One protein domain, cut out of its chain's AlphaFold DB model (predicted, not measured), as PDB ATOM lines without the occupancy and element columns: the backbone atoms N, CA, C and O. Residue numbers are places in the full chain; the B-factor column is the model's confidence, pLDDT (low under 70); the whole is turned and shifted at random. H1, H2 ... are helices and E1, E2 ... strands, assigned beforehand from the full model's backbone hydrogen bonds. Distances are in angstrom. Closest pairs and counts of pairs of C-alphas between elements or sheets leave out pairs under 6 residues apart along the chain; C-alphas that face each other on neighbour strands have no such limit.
ATOM      1  N   GLU A  11     112.105 127.864 195.048       79.19
ATOM      2  CA  GLU A  11     113.502 127.881 194.604       79.19
ATOM      3  C   GLU A  11     114.371 128.802 195.477       79.19
ATOM      4  O   GLU A  11     115.502 128.455 195.827       79.19
ATOM      5  N   TYR A  12     113.841 129.963 195.869       79.00
ATOM      6  CA  TYR A  12     114.541 130.903 196.737       79.00
ATOM      7  C   TYR A  12     114.768 130.310 198.129       79.00
ATOM      8  O   TYR A  12     115.897 130.314 198.626       79.00
ATOM      9  N   THR A  13     113.729 129.713 198.714       81.25
ATOM     10  CA  THR A  13     113.809 129.017 200.003       81.25
ATOM     11  C   THR A  13     114.866 127.913 199.976       81.25
ATOM     12  O   THR A  13     115.693 127.826 200.881       81.25
ATOM     13  N   GLN A  14     114.927 127.110 198.909       84.69
ATOM     14  CA  GLN A  14     115.957 126.075 198.768       84.69
ATOM     15  C   GLN A  14     117.377 126.651 198.704       84.69
ATOM     16  O   GLN A  14     118.289 126.128 199.353       84.69
ATOM     17  N   LYS A  15     117.587 127.725 197.931       85.44
ATOM     18  CA  LYS A  15     118.891 128.403 197.841       85.44
ATOM     19  C   LYS A  15     119.315 128.963 199.193       85.44
ATOM     20  O   LYS A  15     120.468 128.792 199.589       85.44
ATOM     21  N   TYR A  16     118.379 129.564 199.915       83.88
ATOM     22  CA  TYR A  16     118.630 130.122 201.233       83.88
ATOM     23  C   TYR A  16     118.989 129.046 202.266       83.88
ATOM     24  O   TYR A  16     119.962 129.199 203.001       83.88
ATOM     25  N   THR A  17     118.294 127.906 202.269       86.69
ATOM     26  CA  THR A  17     118.628 126.768 203.143       86.69
ATOM     27  C   THR A  17     120.034 126.226 202.868       86.69
ATOM     28  O   THR A  17     120.779 125.928 203.802       86.69
ATOM     29  N   LYS A  18     120.445 126.141 201.594       88.38
ATOM     30  CA  LYS A  18     121.814 125.735 201.227       88.38
ATOM     31  C   LYS A  18     122.856 126.750 201.699       88.38
ATOM     32  O   LYS A  18     123.888 126.354 202.243       88.38
ATOM     33  N   LEU A  19     122.576 128.045 201.544       88.44
ATOM     34  CA  LEU A  19     123.418 129.112 202.083       88.44
ATOM     35  C   LEU A  19     123.563 128.986 203.608       88.44
ATOM     36  O   LEU A  19     124.685 129.010 204.104       88.44
ATOM     37  N   ALA A  20     122.470 128.772 204.344       86.81
ATOM     38  CA  ALA A  20     122.499 128.625 205.801       86.81
ATOM     39  C   ALA A  20     123.425 127.486 206.270       86.81
ATOM     40  O   ALA A  20     124.134 127.632 207.262       86.81
ATOM     41  N   GLN A  21     123.486 126.372 205.530       89.00
ATOM     42  CA  GLN A  21     124.437 125.294 205.824       89.00
ATOM     43  C   GLN A  21     125.887 125.708 205.549       89.00
ATOM     44  O   GLN A  21     126.768 125.409 206.353       89.00
ATOM     45  N   LYS A  22     126.147 126.429 204.451       86.31
ATOM     46  CA  LYS A  22     127.497 126.914 204.124       86.31
ATOM     47  C   LYS A  22     128.019 127.964 205.097       86.31
ATOM     48  O   LYS A  22     129.218 127.989 205.352       86.31
ATOM     49  N   LEU A  23     127.146 128.805 205.654       88.62
ATOM     50  CA  LEU A  23     127.522 129.856 206.606       88.62
ATOM     51  C   LEU A  23     128.187 129.320 207.883       88.62
ATOM     52  O   LEU A  23     128.916 130.062 208.542       88.62
ATOM     53  N   LYS A  24     127.997 128.029 208.191       88.31
ATOM     54  CA  LYS A  24     128.677 127.321 209.287       88.31
ATOM     55  C   LYS A  24     130.192 127.224 209.099       88.31
ATOM     56  O   LYS A  24     130.911 127.017 210.071       88.31
ATOM     57  N   PHE A  25     130.677 127.375 207.869       88.06
ATOM     58  CA  PHE A  25     132.092 127.320 207.530       88.06
ATOM     59  C   PHE A  25     132.604 128.707 207.146       88.06
ATOM     60  O   PHE A  25     131.868 129.554 206.635       88.06
ATOM     61  N   HIS A  26     133.888 128.949 207.390       88.56
ATOM     62  CA  HIS A  26     134.525 130.195 206.988       88.56
ATOM     63  C   HIS A  26     134.783 130.211 205.477       88.56
ATOM     64  O   HIS A  26     135.372 129.279 204.934       88.56
ATOM     65  N   PHE A  27     134.391 131.295 204.813       88.25
ATOM     66  CA  PHE A  27     134.709 131.559 203.411       88.25
ATOM     67  C   PHE A  27     134.689 133.066 203.131       88.25
ATOM     68  O   PHE A  27     134.146 133.852 203.915       88.25
ATOM     69  N   VAL A  28     135.287 133.466 202.006       88.06
ATOM     70  CA  VAL A  28     135.361 134.860 201.552       88.06
ATOM     71  C   VAL A  28     135.018 134.936 200.067       88.06
ATOM     72  O   VAL A  28     135.456 134.104 199.283       88.06
ATOM     73  N   ILE A  29     134.243 135.951 199.690       86.88
ATOM     74  CA  ILE A  29     133.827 136.240 198.316       86.88
ATOM     75  C   ILE A  29     134.379 137.595 197.887       86.88
ATOM     76  O   ILE A  29     134.220 138.582 198.603       86.88
ATOM     77  N   HIS A  30     134.952 137.695 196.689       82.81
ATOM     78  CA  HIS A  30     135.442 138.964 196.146       82.81
ATOM     79  C   HIS A  30     134.412 139.575 195.190       82.81
ATOM     80  O   HIS A  30     134.304 139.178 194.037       82.81
ATOM     81  N   LEU A  31     133.660 140.576 195.653       71.50
ATOM     82  CA  LEU A  31     132.619 141.255 194.879       71.50
ATOM     83  C   LEU A  31     133.057 142.664 194.442       71.50
ATOM     84  O   LEU A  31     132.849 143.665 195.135       71.50
ATOM     85  N   GLY A  32     133.633 142.761 193.240       63.91
ATOM     86  CA  GLY A  32     134.053 144.020 192.611       63.91
ATOM     87  C   GLY A  32     134.919 144.891 193.530       63.91
ATOM     88  O   GLY A  32     134.531 146.014 193.858       63.91
ATOM     89  N   GLY A  33     136.039 144.325 193.988       71.69
ATOM     90  CA  GLY A  33     137.025 144.981 194.856       71.69
ATOM     91  C   GLY A  33     136.715 144.941 196.358       71.69
ATOM     92  O   GLY A  33     137.528 145.406 197.148       71.69
ATOM     93  N   CYS A  34     135.569 144.390 196.773       77.56
ATOM     94  CA  CYS A  34     135.227 144.182 198.183       77.56
ATOM     95  C   CYS A  34     135.331 142.695 198.537       77.56
ATOM     96  O   CYS A  34     134.736 141.868 197.856       77.56
ATOM     97  N   GLN A  35     136.042 142.355 199.607       87.06
ATOM     98  CA  GLN A  35     136.018 141.005 200.178       87.06
ATOM     99  C   GLN A  35     134.818 140.885 201.108       87.06
ATOM    100  O   GLN A  35     134.678 141.732 201.972       87.06
ATOM    101  N   VAL A  36     133.976 139.869 200.989       89.94
ATOM    102  CA  VAL A  36     132.791 139.648 201.826       89.94
ATOM    103  C   VAL A  36     132.938 138.290 202.502       89.94
ATOM    104  O   VAL A  36     133.018 137.274 201.823       89.94
ATOM    105  N   SER A  37     133.042 138.278 203.827       91.94
ATOM    106  CA  SER A  37     133.225 137.067 204.633       91.94
ATOM    107  C   SER A  37     131.889 136.420 205.000       91.94
ATOM    108  O   SER A  37     130.840 137.061 204.924       91.94
ATOM    109  N   ASN A  38     131.925 135.176 205.479       90.94
ATOM    110  CA  ASN A  38     130.744 134.516 206.041       90.94
ATOM    111  C   ASN A  38     130.099 135.336 207.178       90.94
ATOM    112  O   ASN A  38     128.877 135.424 207.230       90.94
ATOM    113  N   LYS A  39     130.896 136.006 208.028       90.69
ATOM    114  CA  LYS A  39     130.390 136.909 209.079       90.69
ATOM    115  C   LYS A  39     129.611 138.093 208.507       90.69
ATOM    116  O   LYS A  39     128.532 138.393 208.995       90.69
ATOM    117  N   ASP A  40     130.116 138.713 207.437       90.31
ATOM    118  CA  ASP A  40     129.410 139.821 206.775       90.31
ATOM    119  C   ASP A  40     128.049 139.362 206.214       90.31
ATOM    120  O   ASP A  40     127.080 140.116 206.234       90.31
ATOM    121  N   ILE A  41     127.960 138.122 205.718       90.62
ATOM    122  CA  ILE A  41     126.712 137.544 205.191       90.62
ATOM    123  C   ILE A  41     125.745 137.186 206.322       90.62
ATOM    124  O   ILE A  41     124.547 137.416 206.179       90.62
ATOM    125  N   ILE A  42     126.247 136.659 207.442       88.62
ATOM    126  CA  ILE A  42     125.448 136.413 208.650       88.62
ATOM    127  C   ILE A  42     124.847 137.727 209.147       88.62
ATOM    128  O   ILE A  42     123.640 137.789 209.366       88.62
ATOM    129  N   ASP A  43     125.644 138.795 209.221       88.00
ATOM    130  CA  ASP A  43     125.154 140.114 209.624       88.00
ATOM    131  C   ASP A  43     124.013 140.583 208.706       88.00
ATOM    132  O   ASP A  43     122.970 141.004 209.205       88.00
ATOM    133  N   ILE A  44     124.169 140.446 207.378       87.38
ATOM    134  CA  ILE A  44     123.134 140.763 206.370       87.38
ATOM    135  C   ILE A  44     121.844 139.958 206.596       87.38
ATOM    136  O   ILE A  44     120.744 140.490 206.445       87.38
ATOM    137  N   VAL A  45     121.981 138.673 206.917       84.06
ATOM    138  CA  VAL A  45     120.877 137.722 207.073       84.06
ATOM    139  C   VAL A  45     120.109 137.952 208.372       84.06
ATOM    140  O   VAL A  45     118.884 138.080 208.350       84.06
ATOM    141  N   GLU A  46     120.815 137.980 209.497       82.81
ATOM    142  CA  GLU A  46     120.205 137.980 210.825       82.81
ATOM    143  C   GLU A  46     119.661 139.354 211.192       82.81
ATOM    144  O   GLU A  46     118.659 139.452 211.897       82.81
ATOM    145  N   ARG A  47     120.306 140.430 210.714       79.38
ATOM    146  CA  ARG A  47     119.940 141.823 211.034       79.38
ATOM    147  C   ARG A  47     119.840 142.083 212.541       79.38
ATOM    148  O   ARG A  47     119.167 143.012 212.975       79.38
ATOM    149  N   ALA A  48     120.513 141.253 213.336       76.06
ATOM    150  CA  ALA A  48     120.454 141.281 214.791       76.06
ATOM    151  C   ALA A  48     121.285 142.429 215.386       76.06
ATOM    152  O   ALA A  48     121.193 142.718 216.577       76.06
ATOM    153  N   LYS A  49     122.125 143.073 214.567       81.88
ATOM    154  CA  LYS A  49     123.029 144.161 214.948       81.88
ATOM    155  C   LYS A  49     123.041 145.242 213.865       81.88
ATOM    156  O   LYS A  49     122.748 144.941 212.706       81.88
ATOM    157  N   PRO A  50     123.414 146.490 214.205       83.81
ATOM    158  CA  PRO A  50     123.683 147.512 213.202       83.81
ATOM    159  C   PRO A  50     124.719 147.021 212.188       83.81
ATOM    160  O   PRO A  50     125.767 146.496 212.565       83.81
ATOM    161  N   TYR A  51     124.433 147.210 210.903       85.69
ATOM    162  CA  TYR A  51     125.344 146.792 209.848       85.69
ATOM    163  C   TYR A  51     126.666 147.558 209.906       85.69
ATOM    164  O   TYR A  51     126.700 148.779 210.077       85.69
ATOM    165  N   SER A  52     127.763 146.837 209.675       87.44
ATOM    166  CA  SER A  52     129.066 147.461 209.473       87.44
ATOM    167  C   SER A  52     129.053 148.369 208.236       87.44
ATOM    168  O   SER A  52     128.264 148.186 207.302       87.44
ATOM    169  N   SER A  53     129.977 149.334 208.181       85.50
ATOM    170  CA  SER A  53     130.113 150.233 207.025       85.50
ATOM    171  C   SER A  53     130.318 149.467 205.713       85.50
ATOM    172  O   SER A  53     129.810 149.840 204.660       85.50
ATOM    173  N   LYS A  54     131.028 148.343 205.809       87.12
ATOM    174  CA  LYS A  54     131.298 147.416 204.719       87.12
ATOM    175  C   LYS A  54     130.030 146.715 204.227       87.12
ATOM    176  O   LYS A  54     129.785 146.698 203.024       87.12
ATOM    177  N   VAL A  55     129.219 146.175 205.138       86.88
ATOM    178  CA  VAL A  55     127.935 145.541 204.796       86.88
ATOM    179  C   VAL A  55     126.995 146.555 204.142       86.88
ATOM    180  O   VAL A  55     126.415 146.270 203.096       86.88
ATOM    181  N   MET A  56     126.916 147.771 204.686       86.19
ATOM    182  CA  MET A  56     126.133 148.856 204.091       86.19
ATOM    183  C   MET A  56     126.580 149.190 202.668       86.19
ATOM    184  O   MET A  56     125.735 149.327 201.787       86.19
ATOM    185  N   ASP A  57     127.888 149.273 202.416       86.06
ATOM    186  CA  ASP A  57     128.418 149.535 201.076       86.06
ATOM    187  C   ASP A  57     128.079 148.406 200.091       86.06
ATOM    188  O   ASP A  57     127.759 148.678 198.931       86.06
ATOM    189  N   VAL A  58     128.096 147.148 200.544       85.88
ATOM    190  CA  VAL A  58     127.704 145.983 199.735       85.88
ATOM    191  C   VAL A  58     126.215 146.031 199.377       85.88
ATOM    192  O   VAL A  58     125.868 145.881 198.203       85.88
ATOM    193  N   LEU A  59     125.341 146.308 200.350       84.06
ATOM    194  CA  LEU A  59     123.903 146.484 200.119       84.06
ATOM    195  C   LEU A  59     123.634 147.643 199.155       84.06
ATOM    196  O   LEU A  59     122.882 147.502 198.195       84.06
ATOM    197  N   MET A  60     124.304 148.774 199.370       83.81
ATOM    198  CA  MET A  60     124.175 149.974 198.549       83.81
ATOM    199  C   MET A  60     124.618 149.726 197.102       83.81
ATOM    200  O   MET A  60     123.959 150.158 196.154       83.81
ATOM    201  N   LYS A  61     125.715 148.984 196.914       81.62
ATOM    202  CA  LYS A  61     126.204 148.572 195.595       81.62
ATOM    203  C   LYS A  61     125.209 147.658 194.889       81.62
ATOM    204  O   LYS A  61     124.955 147.856 193.703       81.62
ATOM    205  N   HIS A  62     124.640 146.681 195.595       79.81
ATOM    206  CA  HIS A  62     123.614 145.818 195.018       79.81
ATOM    207  C   HIS A  62     122.382 146.615 194.617       79.81
ATOM    208  O   HIS A  62     121.953 146.503 193.477       79.81
ATOM    209  N   LEU A  63     121.885 147.482 195.500       78.25
ATOM    210  CA  LEU A  63     120.729 148.324 195.223       78.25
ATOM    211  C   LEU A  63     120.963 149.176 193.971       78.25
ATOM    212  O   LEU A  63     120.141 149.172 193.061       78.25
ATOM    213  N   ARG A  64     122.140 149.802 193.852       78.25
ATOM    214  CA  ARG A  64     122.541 150.537 192.645       78.25
ATOM    215  C   ARG A  64     122.486 149.674 191.384       78.25
ATOM    216  O   ARG A  64     121.956 150.121 190.369       78.25
ATOM    217  N   LEU A  65     123.044 148.463 191.421       75.94
ATOM    218  CA  LEU A  65     123.052 147.552 190.270       75.94
ATOM    219  C   LEU A  65     121.644 147.047 189.927       75.94
ATOM    220  O   LEU A  65     121.288 146.976 188.753       75.94
ATOM    221  N   SER A  66     120.838 146.731 190.939       72.88
ATOM    222  CA  SER A  66     119.444 146.313 190.803       72.88
ATOM    223  C   SER A  66     118.583 147.424 190.204       72.88
ATOM    224  O   SER A  66     117.711 147.135 189.387       72.88
ATOM    225  N   TYR A  67     118.842 148.686 190.553       71.62
ATOM    226  CA  TYR A  67     118.177 149.851 189.962       71.62
ATOM    227  C   TYR A  67     118.636 150.121 188.528       71.62
ATOM    228  O   TYR A  67     117.801 150.382 187.670       71.62
ATOM    229  N   ALA A  68     119.936 150.016 188.236       69.88
ATOM    230  CA  ALA A  68     120.462 150.239 186.886       69.88
ATOM    231  C   ALA A  68     119.887 149.258 185.848       69.88
ATOM    232  O   ALA A  68     119.773 149.596 184.675       69.88
ATOM    233  N   LYS A  69     119.518 148.048 186.280       67.75
ATOM    234  CA  LYS A  69     118.900 147.018 185.431       67.75
ATOM    235  C   LYS A  69     117.398 147.213 185.205       67.75
ATOM    236  O   LYS A  69     116.814 146.475 184.418       67.75
ATOM    237  N   GLN A  70     116.752 148.140 185.911       66.25
ATOM    238  CA  GLN A  70     115.314 148.364 185.783       66.25
ATOM    239  C   GLN A  70     115.011 149.388 184.688       66.25
ATOM    240  O   GLN A  70     115.659 150.430 184.594       66.25
ATOM    241  N   SER A  71     113.957 149.122 183.911       58.16
ATOM    242  CA  SER A  71     113.301 150.096 183.033       58.16
ATOM    243  C   SER A  71     112.578 151.134 183.893       58.16
ATOM    244  O   SER A  71     111.367 151.078 184.097       58.16
ATOM    245  N   LEU A  72     113.348 152.021 184.511       62.19
ATOM    246  CA  LEU A  72     112.823 153.058 185.383       62.19
ATOM    247  C   LEU A  72     112.211 154.180 184.545       62.19
ATOM    248  O   LEU A  72     112.718 154.520 183.473       62.19
ATOM    249  N   THR A  73     111.157 154.794 185.081       59.53
ATOM    250  CA  THR A  73     110.674 156.095 184.604       59.53
ATOM    251  C   THR A  73     111.826 157.110 184.614       59.53
ATOM    252  O   THR A  73     112.790 156.947 185.370       59.53
ATOM    253  N   GLU A  74     111.745 158.174 183.812       61.34
ATOM    254  CA  GLU A  74     112.778 159.231 183.766       61.34
ATOM    255  C   GLU A  74     113.118 159.791 185.157       61.34
ATOM    256  O   GLU A  74     114.263 160.123 185.459       61.34
ATOM    257  N   GLU A  75     112.140 159.803 186.058       56.97
ATOM    258  CA  GLU A  75     112.335 160.104 187.468       56.97
ATOM    259  C   GLU A  75     113.239 159.069 188.166       56.97
ATOM    260  O   GLU A  75     114.156 159.426 188.909       56.97
ATOM    261  N   GLY A  76     112.959 157.770 188.016       57.34
ATOM    262  CA  GLY A  76     113.663 156.685 188.714       57.34
ATOM    263  C   GLY A  76     115.142 156.583 188.332       57.34
ATOM    264  O   GLY A  76     115.972 156.267 189.189       57.34
ATOM    265  N   LYS A  77     115.488 156.971 187.098       60.19
ATOM    266  CA  LYS A  77     116.875 157.081 186.609       60.19
ATOM    267  C   LYS A  77     117.718 158.109 187.375       60.19
ATOM    268  O   LYS A  77     118.941 158.025 187.353       60.19
ATOM    269  N   LYS A  78     117.088 159.043 188.099       61.19
ATOM    270  CA  LYS A  78     117.763 160.060 188.927       61.19
ATOM    271  C   LYS A  78     118.172 159.540 190.315       61.19
ATOM    272  O   LYS A  78     118.496 160.342 191.172       61.19
ATOM    273  N   SER A  79     118.113 158.233 190.593       62.75
ATOM    274  CA  SER A  79     118.403 157.702 191.937       62.75
ATOM    275  C   SER A  79     119.906 157.567 192.199       62.75
ATOM    276  O   SER A  79     120.619 156.906 191.445       62.75
ATOM    277  N   VAL A  80     120.381 158.141 193.308       66.75
ATOM    278  CA  VAL A  80     121.779 158.038 193.765       66.75
ATOM    279  C   VAL A  80     121.914 157.156 194.992       66.75
ATOM    280  O   VAL A  80     121.090 157.197 195.902       66.75
ATOM    281  N   PHE A  81     123.019 156.422 195.041       74.00
ATOM    282  CA  PHE A  81     123.361 155.492 196.104       74.00
ATOM    283  C   PHE A  81     124.700 155.907 196.723       74.00
ATOM    284  O   PHE A  81     125.712 155.973 196.022       74.00
ATOM    285  N   PHE A  82     124.698 156.228 198.020       73.19
ATOM    286  CA  PHE A  82     125.866 156.758 198.725       73.19
ATOM    287  C   PHE A  82     126.568 155.689 199.553       73.19
ATOM    288  O   PHE A  82     125.962 155.067 200.420       73.19
ATOM    289  N   TYR A  83     127.873 155.548 199.345       82.12
ATOM    290  CA  TYR A  83     128.711 154.706 200.190       82.12
ATOM    291  C   TYR A  83     129.013 155.387 201.528       82.12
ATOM    292  O   TYR A  83     129.135 156.608 201.631       82.12
ATOM    293  N   LYS A 120     123.474 162.786 191.371       48.81
ATOM    294  CA  LYS A 120     122.346 163.732 191.376       48.81
ATOM    295  C   LYS A 120     121.155 163.143 192.160       48.81
ATOM    296  O   LYS A 120     120.308 162.491 191.579       48.81
ATOM    297  N   THR A 121     121.142 163.363 193.483       43.75
ATOM    298  CA  THR A 121     120.054 163.127 194.478       43.75
ATOM    299  C   THR A 121     119.521 161.696 194.734       43.75
ATOM    300  O   THR A 121     119.209 160.936 193.833       43.75
ATOM    301  N   CYS A 122     119.381 161.313 196.011       47.28
ATOM    302  CA  CYS A 122     118.814 160.026 196.452       47.28
ATOM    303  C   CYS A 122     117.326 160.194 196.808       47.28
ATOM    304  O   CYS A 122     116.978 161.158 197.487       47.28
ATOM    305  N   ARG A 123     116.460 159.258 196.394       49.69
ATOM    306  CA  ARG A 123     115.087 159.143 196.913       49.69
ATOM    307  C   ARG A 123     115.024 158.012 197.937       49.69
ATOM    308  O   ARG A 123     115.627 156.962 197.741       49.69
ATOM    309  N   CYS A 124     114.356 158.301 199.048       50.94
ATOM    310  CA  CYS A 124     114.452 157.618 200.334       50.94
ATOM    311  C   CYS A 124     114.403 156.086 200.241       50.94
ATOM    312  O   CYS A 124     113.463 155.508 199.698       50.94
ATOM    313  N   ILE A 125     115.404 155.433 200.833       58.06
ATOM    314  CA  ILE A 125     115.437 153.984 201.011       58.06
ATOM    315  C   ILE A 125     114.487 153.630 202.163       58.06
ATOM    316  O   ILE A 125     114.743 153.994 203.309       58.06
ATOM    317  N   ALA A 126     113.393 152.926 201.871       61.53
ATOM    318  CA  ALA A 126     112.472 152.456 202.902       61.53
ATOM    319  C   ALA A 126     113.004 151.177 203.592       61.53
ATOM    320  O   ALA A 126     113.628 150.343 202.927       61.53
ATOM    321  N   PRO A 127     112.712 150.953 204.891       62.97
ATOM    322  CA  PRO A 127     113.187 149.775 205.626       62.97
ATOM    323  C   PRO A 127     112.820 148.431 204.979       62.97
ATOM    324  O   PRO A 127     113.635 147.511 204.963       62.97
ATOM    325  N   HIS A 128     111.626 148.320 204.386       63.62
ATOM    326  CA  HIS A 128     111.188 147.087 203.723       63.62
ATOM    327  C   HIS A 128     112.010 146.762 202.462       63.62
ATOM    328  O   HIS A 128     112.238 145.592 202.169       63.62
ATOM    329  N   ILE A 129     112.514 147.783 201.756       67.50
ATOM    330  CA  ILE A 129     113.392 147.609 200.590       67.50
ATOM    331  C   ILE A 129     114.745 147.066 201.049       67.50
ATOM    332  O   ILE A 129     115.259 146.112 200.471       67.50
ATOM    333  N   LEU A 130     115.305 147.614 202.134       68.31
ATOM    334  CA  LEU A 130     116.542 147.087 202.724       68.31
ATOM    335  C   LEU A 130     116.381 145.638 203.167       68.31
ATOM    336  O   LEU A 130     117.288 144.838 202.963       68.31
ATOM    337  N   ALA A 131     115.229 145.295 203.742       70.19
ATOM    338  CA  ALA A 131     114.945 143.945 204.191       70.19
ATOM    339  C   ALA A 131     114.957 142.930 203.037       70.19
ATOM    340  O   ALA A 131     115.639 141.910 203.147       70.19
ATOM    341  N   SER A 132     114.256 143.217 201.935       69.75
ATOM    342  CA  SER A 132     114.229 142.334 200.761       69.75
ATOM    343  C   SER A 132     115.573 142.279 200.038       69.75
ATOM    344  O   SER A 132     116.004 141.221 199.582       69.75
ATOM    345  N   GLU A 133     116.258 143.416 199.934       75.81
ATOM    346  CA  GLU A 133     117.516 143.504 199.193       75.81
ATOM    347  C   GLU A 133     118.671 142.881 199.982       75.81
ATOM    348  O   GLU A 133     119.542 142.263 199.381       75.81
ATOM    349  N   ALA A 134     118.641 142.916 201.319       79.56
ATOM    350  CA  ALA A 134     119.586 142.182 202.159       79.56
ATOM    351  C   ALA A 134     119.556 140.676 201.874       79.56
ATOM    352  O   ALA A 134     120.589 140.066 201.593       79.56
ATOM    353  N   GLN A 135     118.363 140.083 201.845       79.19
ATOM    354  CA  GLN A 135     118.218 138.663 201.541       79.19
ATOM    355  C   GLN A 135     118.673 138.350 200.101       79.19
ATOM    356  O   GLN A 135     119.379 137.368 199.859       79.19
ATOM    357  N   ARG A 136     118.335 139.204 199.123       79.56
ATOM    358  CA  ARG A 136     118.789 139.055 197.725       79.56
ATOM    359  C   ARG A 136     120.300 139.137 197.582       79.56
ATOM    360  O   ARG A 136     120.878 138.338 196.851       79.56
ATOM    361  N   VAL A 137     120.943 140.052 198.303       84.50
ATOM    362  CA  VAL A 137     122.403 140.175 198.347       84.50
ATOM    363  C   VAL A 137     123.041 138.915 198.899       84.50
ATOM    364  O   VAL A 137     123.986 138.416 198.293       84.50
ATOM    365  N   ALA A 138     122.520 138.378 200.002       85.50
ATOM    366  CA  ALA A 138     123.043 137.158 200.606       85.50
ATOM    367  C   ALA A 138     122.996 135.973 199.621       85.50
ATOM    368  O   ALA A 138     123.994 135.277 199.434       85.50
ATOM    369  N   VAL A 139     121.871 135.797 198.918       84.06
ATOM    370  CA  VAL A 139     121.723 134.751 197.891       84.06
ATOM    371  C   VAL A 139     122.600 135.020 196.663       84.06
ATOM    372  O   VAL A 139     123.230 134.099 196.156       84.06
ATOM    373  N   MET A 140     122.703 136.265 196.199       84.12
ATOM    374  CA  MET A 140     123.566 136.624 195.066       84.12
ATOM    375  C   MET A 140     125.041 136.341 195.369       84.12
ATOM    376  O   MET A 140     125.743 135.773 194.535       84.12
ATOM    377  N   LEU A 141     125.498 136.682 196.576       83.75
ATOM    378  CA  LEU A 141     126.845 136.364 197.043       83.75
ATOM    379  C   LEU A 141     127.068 134.845 197.068       83.75
ATOM    380  O   LEU A 141     128.070 134.365 196.546       83.75
ATOM    381  N   TYR A 142     126.108 134.082 197.594       83.00
ATOM    382  CA  TYR A 142     126.154 132.619 197.580       83.00
ATOM    383  C   TYR A 142     126.284 132.037 196.165       83.00
ATOM    384  O   TYR A 142     127.125 131.176 195.920       83.00
ATOM    385  N   GLU A 143     125.474 132.515 195.221       82.25
ATOM    386  CA  GLU A 143     125.525 132.055 193.832       82.25
ATOM    387  C   GLU A 143     126.845 132.428 193.152       82.25
ATOM    388  O   GLU A 143     127.375 131.632 192.383       82.25
ATOM    389  N   TYR A 144     127.393 133.610 193.448       77.00
ATOM    390  CA  TYR A 144     128.694 134.027 192.936       77.00
ATOM    391  C   TYR A 144     129.818 133.125 193.459       77.00
ATOM    392  O   TYR A 144     130.659 132.694 192.680       77.00
ATOM    393  N   HIS A 145     129.780 132.759 194.744       75.75
ATOM    394  CA  HIS A 145     130.701 131.774 195.315       75.75
ATOM    395  C   HIS A 145     130.566 130.390 194.663       75.75
ATOM    396  O   HIS A 145     131.537 129.655 194.591       75.75
ATOM    397  N   MET A 146     129.364 129.972 194.264       72.25
ATOM    398  CA  MET A 146     129.136 128.645 193.670       72.25
ATOM    399  C   MET A 146     129.538 128.545 192.192       72.25
ATOM    400  O   MET A 146     129.610 127.436 191.672       72.25
ATOM    401  N   LYS A 147     129.712 129.680 191.505       61.34
ATOM    402  CA  LYS A 147     130.061 129.758 190.076       61.34
ATOM    403  C   LYS A 147     131.549 130.036 189.823       61.34
ATOM    404  O   LYS A 147     131.951 130.049 188.663       61.34
ATOM    405  N   LEU A 148     132.316 130.294 190.881       47.72
ATOM    406  CA  LEU A 148     133.779 130.356 190.892       47.72
ATOM    407  C   LEU A 148     134.332 129.038 191.434       47.72
ATOM    408  O   LEU A 148     135.409 128.638 190.952       47.72
TER     409      LEU A 148
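Overview. This is residues 11 to 83 and 120 to 148 of the 148 residues of an uncharacterized protein of Brassica oleracea var. oleracea (UniProt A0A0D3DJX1). One long helix, H4, runs through the middle, with H2 and H3 packed on overlapping parts of it, H3 crossing it squarely, and H1 packed on it nearer its last residue, while a small two-stranded hairpin, E1 and E2, sits beside H3 and H4, E2 nearer H3 and E1 nearer H4. An unnamed stretch follows H3, and its residues 69 to 74 stick out at one end. The printed part has 102 residues, with four named helices and two named strands in the order H1, E1, E2, H2, H3, H4; the sheet, E1 - E2, is antiparallel and the class is mostly helix. The whole is compact, with a radius of gyration of the C-alphas of 14.2 A, yet elongated in outline, spanning 43 by 28 by 26 A.

Arrangement. H1, residues 11 to 22, touches H4, residues 127 to 147, with its residues 15 to 19 alone; the closest C-alphas, of Leu 19 and Tyr 142, are 6.3 A apart. They run the same way at a steep tilt of 69 degrees, only just short of about perpendicular. E1, residues 28 to 31, and E2, residues 34 to 37, form an antiparallel hairpin, with N 29 and O 36 at 2.8 A and N 36 and O 29 at 2.7 A, within hydrogen-bond range. The closest C-alphas of E1 and H4, of Ile 29 and His 145, are 6.2 A apart. H2, residues 38 to 46, touches H4, with C-alphas 44 and 134 closest at 5.7 A; they run opposite ways at a shallow tilt of 34 degrees, only just short of steep. H3, residues 53 to 68, touches H4 about perpendicular, at 90 degrees, with C-alphas 59 and 134 closest at 6.4 A. H2 and H3 only just touch, with 3 pairs of C-alphas within 8 A, Asp 40 and Val 55 closest at 6.2 A. H4 is the hub, touching three helices, while H1 and H3 are apart. Every O i to N i+4 pair is within hydrogen-bond range in H1, H2 and H3, and 16 of 17 in H4.

Along the chain. H1 begins at C-alpha 11 (113.502, 127.881, 194.604) and is 17.0 A long. E1 measures 9.6 A, E2 9.8 A and H2 12.1 A. H3 covers 22.3 A from C-alpha 53 (130.113, 150.233, 207.025). H4 covers 30.5 A and ends at C-alpha 147 (130.061, 129.758, 190.076).

Size, cuts and confidence. The two C-alphas farthest apart, of Phe 25 and Glu 74, are 44.2 A apart. Residues 84 to 119 are not printed, and C-alphas 83 and 120 are 14.1 A apart across the cut. Of the links that are printed whole, none is long. The mean pLDDT of the printed part is 76.7; it is under 70 at residues 32, 68 to 80, 120 to 130, 132 and 147 to 148.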